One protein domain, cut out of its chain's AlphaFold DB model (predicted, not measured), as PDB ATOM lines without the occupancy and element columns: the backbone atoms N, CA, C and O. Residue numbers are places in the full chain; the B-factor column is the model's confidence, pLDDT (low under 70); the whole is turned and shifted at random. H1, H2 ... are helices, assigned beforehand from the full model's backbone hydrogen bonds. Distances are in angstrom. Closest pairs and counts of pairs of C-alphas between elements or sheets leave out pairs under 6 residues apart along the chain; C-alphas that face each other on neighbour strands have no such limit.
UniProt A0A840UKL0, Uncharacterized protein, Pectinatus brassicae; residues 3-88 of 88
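What this domain is: This is residues 3 to 88 of the 88 residues of an uncharacterized protein of Pectinatus brassicae (UniProt A0A840UKL0). The longest helix, H4, runs through the middle of a compact body, and the other helices are set round it: H6 side by side with it, H3 crossing it, H1 packed on it at a slant, and H2 more loosely placed, nearly at right angles to it. The short H5 makes a corner with H4 near residues 58 to 59. The printed part has 86 residues with six named helices, H1 to H6 in chain order, and no named strand; the class is all helix. It is compact, with a radius of gyration of the C-alphas of 11.7 A, and rounded, with spans of 31 by 28 by 21 A.

Where its parts are: H4 holds residues 48 to 60 and measures 18.7 A, from C-alpha 48 at (135.600, -50.731, 376.451) to C-alpha 60 at (130.805, -61.367, 361.871). H6, residues 76 to 87, measures 16.9 A and ends with C-alpha 87 at (136.937, -70.372, 362.484). H3 is residues 34 to 43, 14.4 A long, and H2 is residues 15 to 24, 14.2 A long. H1, residues 3 to 10, measures 10.5 A and begins with C-alpha 3 at (130.539, -67.844, 369.135). H5, residues 65 to 68, measures 5.2 A.

How they stand to each other: H4 is the hub, and the helix packing is mostly crossed. H6 touches H4 at a shallow tilt of 23 degrees, the same way; their closest C-alphas, of Glu 52 and Leu 78, are 5.5 A apart. H3 touches H4, opposite ways, at a steep tilt of 68 degrees, only just short of about perpendicular; the closest C-alphas are those of Glu 38 and Ala 51, 5.6 A. H1 touches H4, opposite ways, at a steep tilt of 43 degrees, with the C-alphas of Leu 7 and Glu 53 closest at 6.6 A. H1 and H6 only just touch, with 3 pairs of C-alphas within 8 A, and H6 does so with residues 84 to 85 alone. H4 and H5 touch only at the corner, and only just, with 3 such pairs; the closest C-alphas, of Tyr 59 and Val 65, are 5.4 A apart. H2 is close to but not clearly touching H4, about perpendicular at 77 degrees, with the C-alphas of Thr 22 and Cys 58 closest at 7.7 A. H3 and H6 are apart. Every O i to N i+4 pair is within hydrogen-bond range in H1, H2, H3 and H6, and 8 of 9 are in H4; H5 is too short for such a pair.

The domain as a whole: The two C-alphas farthest apart, of Glu 29 and Asp 88, are 31.2 A apart. The printed part has no cut, and no link is long. The mean pLDDT of the printed part is 86.2; residues 28 to 32 are under 70.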
ATOM      1  N   TYR A   3     129.893 -68.976 368.469       82.75
ATOM      2  CA  TYR A   3     130.539 -67.844 369.135       82.75
ATOM      3  C   TYR A   3     129.783 -66.528 368.906       82.75
ATOM      4  O   TYR A   3     129.508 -65.800 369.856       82.75
ATOM      5  N   GLU A   4     129.350 -66.269 367.666       83.44
ATOM      6  CA  GLU A   4     128.521 -65.102 367.333       83.44
ATOM      7  C   GLU A   4     127.243 -65.082 368.187       83.44
ATOM      8  O   GLU A   4     126.951 -64.091 368.853       83.44
ATOM      9  N   LYS A   5     126.510 -66.205 368.248       85.50
ATOM     10  CA  LYS A   5     125.282 -66.322 369.052       85.50
ATOM     11  C   LYS A   5     125.523 -66.027 370.535       85.50
ATOM     12  O   LYS A   5     124.685 -65.387 371.165       85.50
ATOM     13  N   ASN A   6     126.663 -66.447 371.084       88.25
ATOM     14  CA  ASN A   6     127.027 -66.144 372.468       88.25
ATOM     15  C   ASN A   6     127.281 -64.644 372.688       88.25
ATOM     16  O   ASN A   6     126.853 -64.114 373.712       88.25
ATOM     17  N   LEU A   7     127.905 -63.950 371.728       86.69
ATOM     18  CA  LEU A   7     128.102 -62.497 371.795       86.69
ATOM     19  C   LEU A   7     126.766 -61.742 371.778       86.69
ATOM     20  O   LEU A   7     126.550 -60.867 372.616       86.69
ATOM     21  N   TRP A   8     125.830 -62.137 370.906       87.69
ATOM     22  CA  TRP A   8     124.473 -61.570 370.874       87.69
ATOM     23  C   TRP A   8     123.763 -61.692 372.230       87.69
ATOM     24  O   TRP A   8     123.170 -60.724 372.717       87.69
ATOM     25  N   LEU A   9     123.852 -62.869 372.859       87.00
ATOM     26  CA  LEU A   9     123.248 -63.129 374.167       87.00
ATOM     27  C   LEU A   9     123.927 -62.327 375.285       87.00
ATOM     28  O   LEU A   9     123.232 -61.718 376.100       87.00
ATOM     29  N   LYS A  10     125.265 -62.295 375.312       85.69
ATOM     30  CA  LYS A  10     126.047 -61.588 376.338       85.69
ATOM     31  C   LYS A  10     125.777 -60.083 376.324       85.69
ATOM     32  O   LYS A  10     125.525 -59.496 377.374       85.69
ATOM     33  N   LEU A  11     125.760 -59.478 375.138       83.50
ATOM     34  CA  LEU A  11     125.546 -58.041 374.965       83.50
ATOM     35  C   LEU A  11     124.074 -57.617 375.065       83.50
ATOM     36  O   LEU A  11     123.777 -56.419 375.030       83.50
ATOM     37  N   LYS A  12     123.135 -58.575 375.159       83.56
ATOM     38  CA  LYS A  12     121.696 -58.323 374.949       83.56
ATOM     39  C   LYS A  12     121.499 -57.460 373.696       83.56
ATOM     40  O   LYS A  12     120.846 -56.407 373.726       83.56
ATOM     41  N   PHE A  13     122.200 -57.857 372.638       82.12
ATOM     42  CA  PHE A  13     122.283 -57.113 371.396       82.12
ATOM     43  C   PHE A  13     121.016 -57.382 370.581       82.12
ATOM     44  O   PHE A  13     120.492 -58.496 370.585       82.12
ATOM     45  N   THR A  14     120.485 -56.361 369.915       84.25
ATOM     46  CA  THR A  14     119.288 -56.465 369.068       84.25
ATOM     47  C   THR A  14     119.603 -55.944 367.674       84.25
ATOM     48  O   THR A  14     120.620 -55.280 367.464       84.25
ATOM     49  N   ALA A  15     118.749 -56.253 366.697       83.25
ATOM     50  CA  ALA A  15     118.907 -55.721 365.344       83.25
ATOM     51  C   ALA A  15     118.881 -54.180 365.329       83.25
ATOM     52  O   ALA A  15     119.639 -53.571 364.582       83.25
ATOM     53  N   GLU A  16     118.074 -53.564 366.198       85.81
ATOM     54  CA  GLU A  16     117.998 -52.107 366.369       85.81
ATOM     55  C   GLU A  16     119.317 -51.533 366.894       85.81
ATOM     56  O   GLU A  16     119.846 -50.590 366.314       85.81
ATOM     57  N   LYS A  17     119.918 -52.161 367.914       86.06
ATOM     58  CA  LYS A  17     121.241 -51.759 368.419       86.06
ATOM     59  C   LYS A  17     122.336 -51.917 367.373       86.06
ATOM     60  O   LYS A  17     123.225 -51.080 367.288       86.06
ATOM     61  N   LEU A  18     122.279 -52.975 366.560       85.56
ATOM     62  CA  LEU A  18     123.214 -53.146 365.449       85.56
ATOM     63  C   LEU A  18     123.054 -52.017 364.422       85.56
ATOM     64  O   LEU A  18     124.052 -51.490 363.940       85.56
ATOM     65  N   GLN A  19     121.820 -51.624 364.095       87.12
ATOM     66  CA  GLN A  19     121.565 -50.487 363.209       87.12
ATOM     67  C   GLN A  19     122.086 -49.175 363.798       87.12
ATOM     68  O   GLN A  19     122.787 -48.451 363.101       87.12
ATOM     69  N   GLU A  20     121.823 -48.903 365.073       88.25
ATOM     70  CA  GLU A  20     122.320 -47.716 365.776       88.25
ATOM     71  C   GLU A  20     123.852 -47.653 365.779       88.25
ATOM     72  O   GLU A  20     124.437 -46.657 365.363       88.25
ATOM     73  N   VAL A  21     124.507 -48.758 366.144       89.00
ATOM     74  CA  VAL A  21     125.969 -48.884 366.130       89.00
ATOM     75  C   VAL A  21     126.522 -48.684 364.724       89.00
ATOM     76  O   VAL A  21     127.452 -47.910 364.525       89.00
ATOM     77  N   THR A  22     125.968 -49.372 363.724       88.56
ATOM     78  CA  THR A  22     126.465 -49.249 362.346       88.56
ATOM     79  C   THR A  22     126.221 -47.862 361.762       88.56
ATOM     80  O   THR A  22     127.029 -47.426 360.952       88.56
ATOM     81  N   ALA A  23     125.158 -47.163 362.172       88.19
ATOM     82  CA  ALA A  23     124.895 -45.780 361.791       88.19
ATOM     83  C   ALA A  23     125.901 -44.823 362.445       88.19
ATOM     84  O   ALA A  23     126.548 -44.063 361.728       88.19
ATOM     85  N   ALA A  24     126.107 -44.927 363.762       86.81
ATOM     86  CA  ALA A  24     127.083 -44.120 364.498       86.81
ATOM     87  C   ALA A  24     128.510 -44.319 363.962       86.81
ATOM     88  O   ALA A  24     129.243 -43.363 363.733       86.81
ATOM     89  N   LEU A  25     128.881 -45.568 363.670       85.00
ATOM     90  CA  LEU A  25     130.172 -45.904 363.073       85.00
ATOM     91  C   LEU A  25     130.254 -45.571 361.576       85.00
ATOM     92  O   LEU A  25     131.345 -45.592 361.008       85.00
ATOM     93  N   ASN A  26     129.131 -45.304 360.899       82.69
ATOM     94  CA  ASN A  26     129.138 -44.924 359.488       82.69
ATOM     95  C   ASN A  26     129.434 -43.453 359.242       82.69
ATOM     96  O   ASN A  26     130.014 -43.157 358.200       82.69
ATOM     97  N   ASP A  27     129.084 -42.596 360.195       73.06
ATOM     98  CA  ASP A  27     129.165 -41.136 360.086       73.06
ATOM     99  C   ASP A  27     130.604 -40.587 360.148       73.06
ATOM    100  O   ASP A  27     130.859 -39.411 359.915       73.06
ATOM    101  N   ILE A  28     131.576 -41.451 360.435       67.81
ATOM    102  CA  ILE A  28     132.982 -41.082 360.577       67.81
ATOM    103  C   ILE A  28     133.670 -41.209 359.217       67.81
ATOM    104  O   ILE A  28     133.756 -42.308 358.659       67.81
ATOM    105  N   GLU A  29     134.200 -40.102 358.697       58.34
ATOM    106  CA  GLU A  29     135.000 -40.099 357.463       58.34
ATOM    107  C   GLU A  29     136.342 -40.837 357.623       58.34
ATOM    108  O   GLU A  29     136.842 -41.410 356.655       58.34
ATOM    109  N   ASP A  30     136.897 -40.882 358.840       60.19
ATOM    110  CA  ASP A  30     138.219 -41.440 359.138       60.19
ATOM    111  C   ASP A  30     138.101 -42.675 360.054       60.19
ATOM    112  O   ASP A  30     138.165 -42.605 361.274       60.19
ATOM    113  N   LYS A  31     137.840 -43.848 359.464       64.56
ATOM    114  CA  LYS A  31     137.709 -45.143 360.176       64.56
ATOM    115  C   LYS A  31     139.055 -45.854 360.296       64.56
ATOM    116  O   LYS A  31     139.178 -47.050 360.006       64.56
ATOM    117  N   SER A  32     140.087 -45.091 360.631       66.81
ATOM    118  CA  SER A  32     141.474 -45.513 360.446       66.81
ATOM    119  C   SER A  32     142.012 -46.359 361.601       66.81
ATOM    120  O   SER A  32     142.968 -47.110 361.397       66.81
ATOM    121  N   SER A  33     141.381 -46.304 362.781       87.12
ATOM    122  CA  SER A  33     141.855 -46.997 363.989       87.12
ATOM    123  C   SER A  33     140.741 -47.632 364.830       87.12
ATOM    124  O   SER A  33     139.574 -47.238 364.749       87.12
ATOM    125  N   TYR A  34     141.104 -48.613 365.665       89.69
ATOM    126  CA  TYR A  34     140.178 -49.191 366.648       89.69
ATOM    127  C   TYR A  34     139.801 -48.170 367.726       89.69
ATOM    128  O   TYR A  34     138.645 -48.104 368.136       89.69
ATOM    129  N   SER A  35     140.760 -47.342 368.139       89.00
ATOM    130  CA  SER A  35     140.571 -46.326 369.184       89.00
ATOM    131  C   SER A  35     139.418 -45.355 368.873       89.00
ATOM    132  O   SER A  35     138.678 -44.947 369.768       89.00
ATOM    133  N   GLU A  36     139.219 -45.005 367.599       87.62
ATOM    134  CA  GLU A  36     138.095 -44.162 367.163       87.62
ATOM    135  C   GLU A  36     136.749 -44.884 367.265       87.62
ATOM    136  O   GLU A  36     135.763 -44.299 367.716       87.62
ATOM    137  N   PHE A  37     136.712 -46.171 366.909       89.31
ATOM    138  CA  PHE A  37     135.516 -46.997 367.061       89.31
ATOM    139  C   PHE A  37     135.152 -47.160 368.532       89.31
ATOM    140  O   PHE A  37     133.993 -46.990 368.898       89.31
ATOM    141  N   GLU A  38     136.139 -47.446 369.379       91.06
ATOM    142  CA  GLU A  38     135.944 -47.573 370.819       91.06
ATOM    143  C   GLU A  38     135.377 -46.287 371.424       91.06
ATOM    144  O   GLU A  38     134.419 -46.344 372.194       91.06
ATOM    145  N   LYS A  39     135.900 -45.121 371.026       89.62
ATOM    146  CA  LYS A  39     135.407 -43.827 371.506       89.62
ATOM    147  C   LYS A  39     133.920 -43.629 371.199       89.62
ATOM    148  O   LYS A  39     133.166 -43.232 372.082       89.62
ATOM    149  N   ILE A  40     133.491 -43.936 369.980       89.19
ATOM    150  CA  ILE A  40     132.101 -43.734 369.538       89.19
ATOM    151  C   ILE A  40     131.164 -44.743 370.177       89.19
ATOM    152  O   ILE A  40     130.068 -44.391 370.608       89.19
ATOM    153  N   LEU A  41     131.615 -45.991 370.299       90.62
ATOM    154  CA  LEU A  41     130.906 -46.999 371.074       90.62
ATOM    155  C   LEU A  41     130.743 -46.535 372.533       90.62
ATOM    156  O   LEU A  41     129.664 -46.696 373.101       90.62
ATOM    157  N   GLY A  42     131.752 -45.865 373.097       90.25
ATOM    158  CA  GLY A  42     131.675 -45.181 374.387       90.25
ATOM    159  C   GLY A  42     130.626 -44.067 374.445       90.25
ATOM    160  O   GLY A  42     129.861 -44.001 375.407       90.25
ATOM    161  N   GLU A  43     130.542 -43.223 373.415       90.00
ATOM    162  CA  GLU A  43     129.570 -42.121 373.330       90.00
ATOM    163  C   GLU A  43     128.113 -42.611 373.289       90.00
ATOM    164  O   GLU A  43     127.235 -41.973 373.869       90.00
ATOM    165  N   ILE A  44     127.859 -43.779 372.689       88.25
ATOM    166  CA  ILE A  44     126.532 -44.424 372.669       88.25
ATOM    167  C   ILE A  44     126.315 -45.410 373.837       88.25
ATOM    168  O   ILE A  44     125.309 -46.119 373.883       88.25
ATOM    169  N   GLY A  45     127.232 -45.445 374.811       87.56
ATOM    170  CA  GLY A  45     127.035 -46.106 376.106       87.56
ATOM    171  C   GLY A  45     127.623 -47.512 376.259       87.56
ATOM    172  O   GLY A  45     127.273 -48.203 377.221       87.56
ATOM    173  N   TYR A  46     128.508 -47.956 375.364       89.50
ATOM    174  CA  TYR A  46     129.252 -49.207 375.533       89.50
ATOM    175  C   TYR A  46     130.529 -48.991 376.347       89.50
ATOM    176  O   TYR A  46     131.284 -48.046 376.138       89.50
ATOM    177  N   SER A  47     130.798 -49.903 377.277       89.94
ATOM    178  CA  SER A  47     132.103 -49.971 377.949       89.94
ATOM    179  C   SER A  47     133.202 -50.473 376.995       89.94
ATOM    180  O   SER A  47     132.870 -51.130 376.008       89.94
ATOM    181  N   PRO A  48     134.497 -50.243 377.289       87.31
ATOM    182  CA  PRO A  48     135.600 -50.731 376.451       87.31
ATOM    183  C   PRO A  48     135.534 -52.242 376.177       87.31
ATOM    184  O   PRO A  48     135.627 -52.675 375.031       87.31
ATOM    185  N   ASP A  49     135.238 -53.046 377.204       86.44
ATOM    186  CA  ASP A  49     135.079 -54.500 377.058       86.44
ATOM    187  C   ASP A  49     133.932 -54.862 376.097       86.44
ATOM    188  O   ASP A  49     134.029 -55.804 375.313       86.44
ATOM    189  N   GLN A  50     132.833 -54.104 376.137       90.44
ATOM    190  CA  GLN A  50     131.707 -54.304 375.226       90.44
ATOM    191  C   GLN A  50     132.011 -53.787 373.820       90.44
ATOM    192  O   GLN A  50     131.488 -54.339 372.855       90.44
ATOM    193  N   ALA A  51     132.842 -52.754 373.683       91.38
ATOM    194  CA  ALA A  51     133.212 -52.197 372.391       91.38
ATOM    195  C   ALA A  51     133.931 -53.243 371.524       91.38
ATOM    196  O   ALA A  51     133.578 -53.417 370.357       91.38
ATOM    197  N   GLU A  52     134.848 -54.021 372.110       91.88
ATOM    198  CA  GLU A  52     135.509 -55.139 371.426       91.88
ATOM    199  C   GLU A  52     134.504 -56.184 370.916       91.88
ATOM    200  O   GLU A  52     134.574 -56.645 369.774       91.88
ATOM    201  N   GLU A  53     133.531 -56.542 371.752       91.50
ATOM    202  CA  GLU A  53     132.496 -57.521 371.418       91.50
ATOM    203  C   GLU A  53     131.562 -57.016 370.314       91.50
ATOM    204  O   GLU A  53     131.190 -57.771 369.411       91.50
ATOM    205  N   VAL A  54     131.211 -55.731 370.353       91.38
ATOM    206  CA  VAL A  54     130.374 -55.074 369.346       91.38
ATOM    207  C   VAL A  54     131.099 -54.989 368.005       91.38
ATOM    208  O   VAL A  54     130.531 -55.358 366.979       91.38
ATOM    209  N   VAL A  55     132.370 -54.583 368.001       91.31
ATOM    210  CA  VAL A  55     133.225 -54.594 366.805       91.31
ATOM    211  C   VAL A  55     133.281 -55.991 366.194       91.31
ATOM    212  O   VAL A  55     133.142 -56.157 364.979       91.31
ATOM    213  N   ALA A  56     133.466 -57.010 367.027       91.00
ATOM    214  CA  ALA A  56     133.520 -58.387 366.575       91.00
ATOM    215  C   ALA A  56     132.181 -58.865 365.982       91.00
ATOM    216  O   ALA A  56     132.172 -59.559 364.963       91.00
ATOM    217  N   LEU A  57     131.046 -58.450 366.555       90.25
ATOM    218  CA  LEU A  57     129.723 -58.688 365.971       90.25
ATOM    219  C   LEU A  57     129.548 -57.980 364.625       90.25
ATOM    220  O   LEU A  57     129.058 -58.591 363.674       90.25
ATOM    221  N   CYS A  58     129.978 -56.721 364.508       89.81
ATOM    222  CA  CYS A  58     129.985 -56.008 363.234       89.81
ATOM    223  C   CYS A  58     130.801 -56.779 362.186       89.81
ATOM    224  O   CYS A  58     130.297 -57.020 361.087       89.81
ATOM    225  N   TYR A  59     131.992 -57.260 362.557       90.56
ATOM    226  CA  TYR A  59     132.840 -58.089 361.702       90.56
ATOM    227  C   TYR A  59     132.135 -59.374 361.245       90.56
ATOM    228  O   TYR A  59     132.107 -59.667 360.049       90.56
ATOM    229  N   ALA A  60     131.530 -60.127 362.173       89.06
ATOM    230  CA  ALA A  60     130.805 -61.367 361.871       89.06
ATOM    231  C   ALA A  60     129.652 -61.144 360.882       89.06
ATOM    232  O   ALA A  60     129.376 -61.978 360.021       89.06
ATOM    233  N   ARG A  61     128.995 -59.985 360.980       88.06
ATOM    234  CA  ARG A  61     127.883 -59.580 360.115       88.06
ATOM    235  C   ARG A  61     128.332 -58.947 358.793       88.06
ATOM    236  O   ARG A  61     127.479 -58.578 357.991       88.06
ATOM    237  N   GLY A  62     129.640 -58.850 358.547       87.50
ATOM    238  CA  GLY A  62     130.210 -58.314 357.310       87.50
ATOM    239  C   GLY A  62     130.377 -56.791 357.287       87.50
ATOM    240  O   GLY A  62     130.741 -56.238 356.249       87.50
ATOM    241  N   PHE A  63     130.152 -56.105 358.407       88.00
ATOM    242  CA  PHE A  63     130.360 -54.665 358.527       88.00
ATOM    243  C   PHE A  63     131.812 -54.346 358.875       88.00
ATOM    244  O   PHE A  63     132.436 -55.032 359.682       88.00
ATOM    245  N   PHE A  64     132.336 -53.282 358.264       87.38
ATOM    246  CA  PHE A  64     133.666 -52.730 358.546       87.38
ATOM    247  C   PHE A  64     134.819 -53.747 358.432       87.38
ATOM    248  O   PHE A  64     135.890 -53.560 358.998       87.38
ATOM    249  N   VAL A  65     134.625 -54.852 357.702       88.50
ATOM    250  CA  VAL A  65     135.602 -55.952 357.605       88.50
ATOM    251  C   VAL A  65     136.946 -55.457 357.075       88.50
ATOM    252  O   VAL A  65     137.999 -55.939 357.494       88.50
ATOM    253  N   ARG A  66     136.933 -54.500 356.142       87.06
ATOM    254  CA  ARG A  66     138.156 -53.948 355.551       87.06
ATOM    255  C   ARG A  66     138.915 -53.086 356.556       87.06
ATOM    256  O   ARG A  66     140.137 -53.171 356.604       87.06
ATOM    257  N   GLU A  67     138.201 -52.275 357.322       88.19
ATOM    258  CA  GLU A  67     138.712 -51.375 358.354       88.19
ATOM    259  C   GLU A  67     139.283 -52.194 359.515       88.19
ATOM    260  O   GLU A  67     140.469 -52.088 359.818       88.19
ATOM    261  N   ILE A  68     138.494 -53.131 360.051       89.19
ATOM    262  CA  ILE A  68     138.882 -54.003 361.168       89.19
ATOM    263  C   ILE A  68     140.135 -54.826 360.834       89.19
ATOM    264  O   ILE A  68     141.015 -54.992 361.674       89.19
ATOM    265  N   ASN A  69     140.264 -55.325 359.598       86.88
ATOM    266  CA  ASN A  69     141.461 -56.069 359.185       86.88
ATOM    267  C   ASN A  69     142.710 -55.182 358.996       86.88
ATOM    268  O   ASN A  69     143.811 -55.725 358.905       86.88
ATOM    269  N   LYS A  70     142.567 -53.853 358.897       88.12
ATOM    270  CA  LYS A  70     143.700 -52.916 358.789       88.12
ATOM    271  C   LYS A  70     144.217 -52.449 360.144       88.12
ATOM    272  O   LYS A  70     145.366 -52.013 360.212       88.12
ATOM    273  N   TRP A  71     143.400 -52.518 361.192       90.00
ATOM    274  CA  TRP A  71     143.790 -52.031 362.507       90.00
ATOM    275  C   TRP A  71     144.988 -52.800 363.056       90.00
ATOM    276  O   TRP A  71     145.009 -54.033 363.107       90.00
ATOM    277  N   GLN A  72     145.994 -52.048 363.490       84.12
ATOM    278  CA  GLN A  72     147.174 -52.596 364.155       84.12
ATOM    279  C   GLN A  72     147.122 -52.396 365.673       84.12
ATOM    280  O   GLN A  72     147.803 -53.116 366.404       84.12
ATOM    281  N   ASP A  73     146.272 -51.475 366.132       83.38
ATOM    282  CA  ASP A  73     146.105 -51.025 367.513       83.38
ATOM    283  C   ASP A  73     145.065 -51.826 368.317       83.38
ATOM    284  O   ASP A  73     144.769 -51.477 369.454       83.38
ATOM    285  N   ILE A  74     144.538 -52.933 367.779       89.62
ATOM    286  CA  ILE A  74     143.591 -53.783 368.517       89.62
ATOM    287  C   ILE A  74     144.260 -54.600 369.628       89.62
ATOM    288  O   ILE A  74     145.358 -55.155 369.463       89.62
ATOM    289  N   SER A  75     143.541 -54.749 370.739       89.19
ATOM    290  CA  SER A  75     143.970 -55.546 371.886       89.19
ATOM    291  C   SER A  75     144.141 -57.037 371.539       89.19
ATOM    292  O   SER A  75     143.631 -57.560 370.541       89.19
ATOM    293  N   ILE A  76     144.854 -57.769 372.402       90.75
ATOM    294  CA  ILE A  76     144.976 -59.235 372.292       90.75
ATOM    295  C   ILE A  76     143.606 -59.911 372.463       90.75
ATOM    296  O   ILE A  76     143.344 -60.922 371.810       90.75
ATOM    297  N   SER A  77     142.740 -59.341 373.306       89.81
ATOM    298  CA  SER A  77     141.378 -59.824 373.537       89.81
ATOM    299  C   SER A  77     140.561 -59.779 372.243       89.81
ATOM    300  O   SER A  77     140.131 -60.825 371.751       89.81
ATOM    301  N   LEU A  78     140.489 -58.618 371.588       90.75
ATOM    302  CA  LEU A  78     139.783 -58.463 370.319       90.75
ATOM    303  C   LEU A  78     140.360 -59.362 369.210       90.75
ATOM    304  O   LEU A  78     139.608 -60.004 368.473       90.75
ATOM    305  N   LYS A  79     141.692 -59.504 369.120       91.31
ATOM    306  CA  LYS A  79     142.330 -60.458 368.185       91.31
ATOM    307  C   LYS A  79     141.852 -61.894 368.408       91.31
ATOM    308  O   LYS A  79     141.655 -62.627 367.436       91.31
ATOM    309  N   HIS A  80     141.691 -62.306 369.664       92.12
ATOM    310  CA  HIS A  80     141.196 -63.635 370.003       92.12
ATOM    311  C   HIS A  80     139.736 -63.798 369.568       92.12
ATOM    312  O   HIS A  80     139.434 -64.744 368.842       92.12
ATOM    313  N   ILE A  81     138.866 -62.844 369.910       90.44
ATOM    314  CA  ILE A  81     137.443 -62.863 369.540       90.44
ATOM    315  C   ILE A  81     137.276 -62.958 368.014       90.44
ATOM    316  O   ILE A  81     136.579 -63.842 367.511       90.44
ATOM    317  N   LEU A  82     137.976 -62.108 367.252       90.88
ATOM    318  CA  LEU A  82     137.928 -62.115 365.784       90.88
ATOM    319  C   LEU A  82     138.420 -63.441 365.184       90.88
ATOM    320  O   LEU A  82     137.918 -63.882 364.148       90.88
ATOM    321  N   ARG A  83     139.409 -64.090 365.811       90.50
ATOM    322  CA  ARG A  83     139.911 -65.398 365.369       90.50
ATOM    323  C   ARG A  83     138.883 -66.503 365.588       90.50
ATOM    324  O   ARG A  83     138.766 -67.365 364.722       90.50
ATOM    325  N   GLU A  84     138.175 -66.486 366.712       90.12
ATOM    326  CA  GLU A  84     137.125 -67.468 366.993       90.12
ATOM    327  C   GLU A  84     135.961 -67.315 366.011       90.12
ATOM    328  O   GLU A  84     135.534 -68.306 365.430       90.12
ATOM    329  N   ILE A  85     135.554 -66.079 365.704       86.94
ATOM    330  CA  ILE A  85     134.539 -65.800 364.674       86.94
ATOM    331  C   ILE A  85     134.973 -66.292 363.284       86.94
ATOM    332  O   ILE A  85     134.153 -66.819 362.547       86.94
ATOM    333  N   LYS A  86     136.253 -66.152 362.908       83.88
ATOM    334  CA  LYS A  86     136.772 -66.605 361.598       83.88
ATOM    335  C   LYS A  86     136.810 -68.131 361.425       83.88
ATOM    336  O   LYS A  86     136.892 -68.594 360.291       83.88
ATOM    337  N   LYS A  87     136.870 -68.898 362.517       82.81
ATOM    338  CA  LYS A  87     136.937 -70.372 362.484       82.81
ATOM    339  C   LYS A  87     135.557 -71.034 362.418       82.81
ATOM    340  O   LYS A  87     135.494 -72.224 362.114       82.81
ATOM    341  N   ASP A  88     134.522 -70.298 362.801       71.31
ATOM    342  CA  ASP A  88     133.157 -70.766 363.075       71.31
ATOM    343  C   ASP A  88     132.182 -70.485 361.916       71.31
ATOM    344  O   ASP A  88     131.050 -71.038 361.951       71.31
TER     345      ASP A  88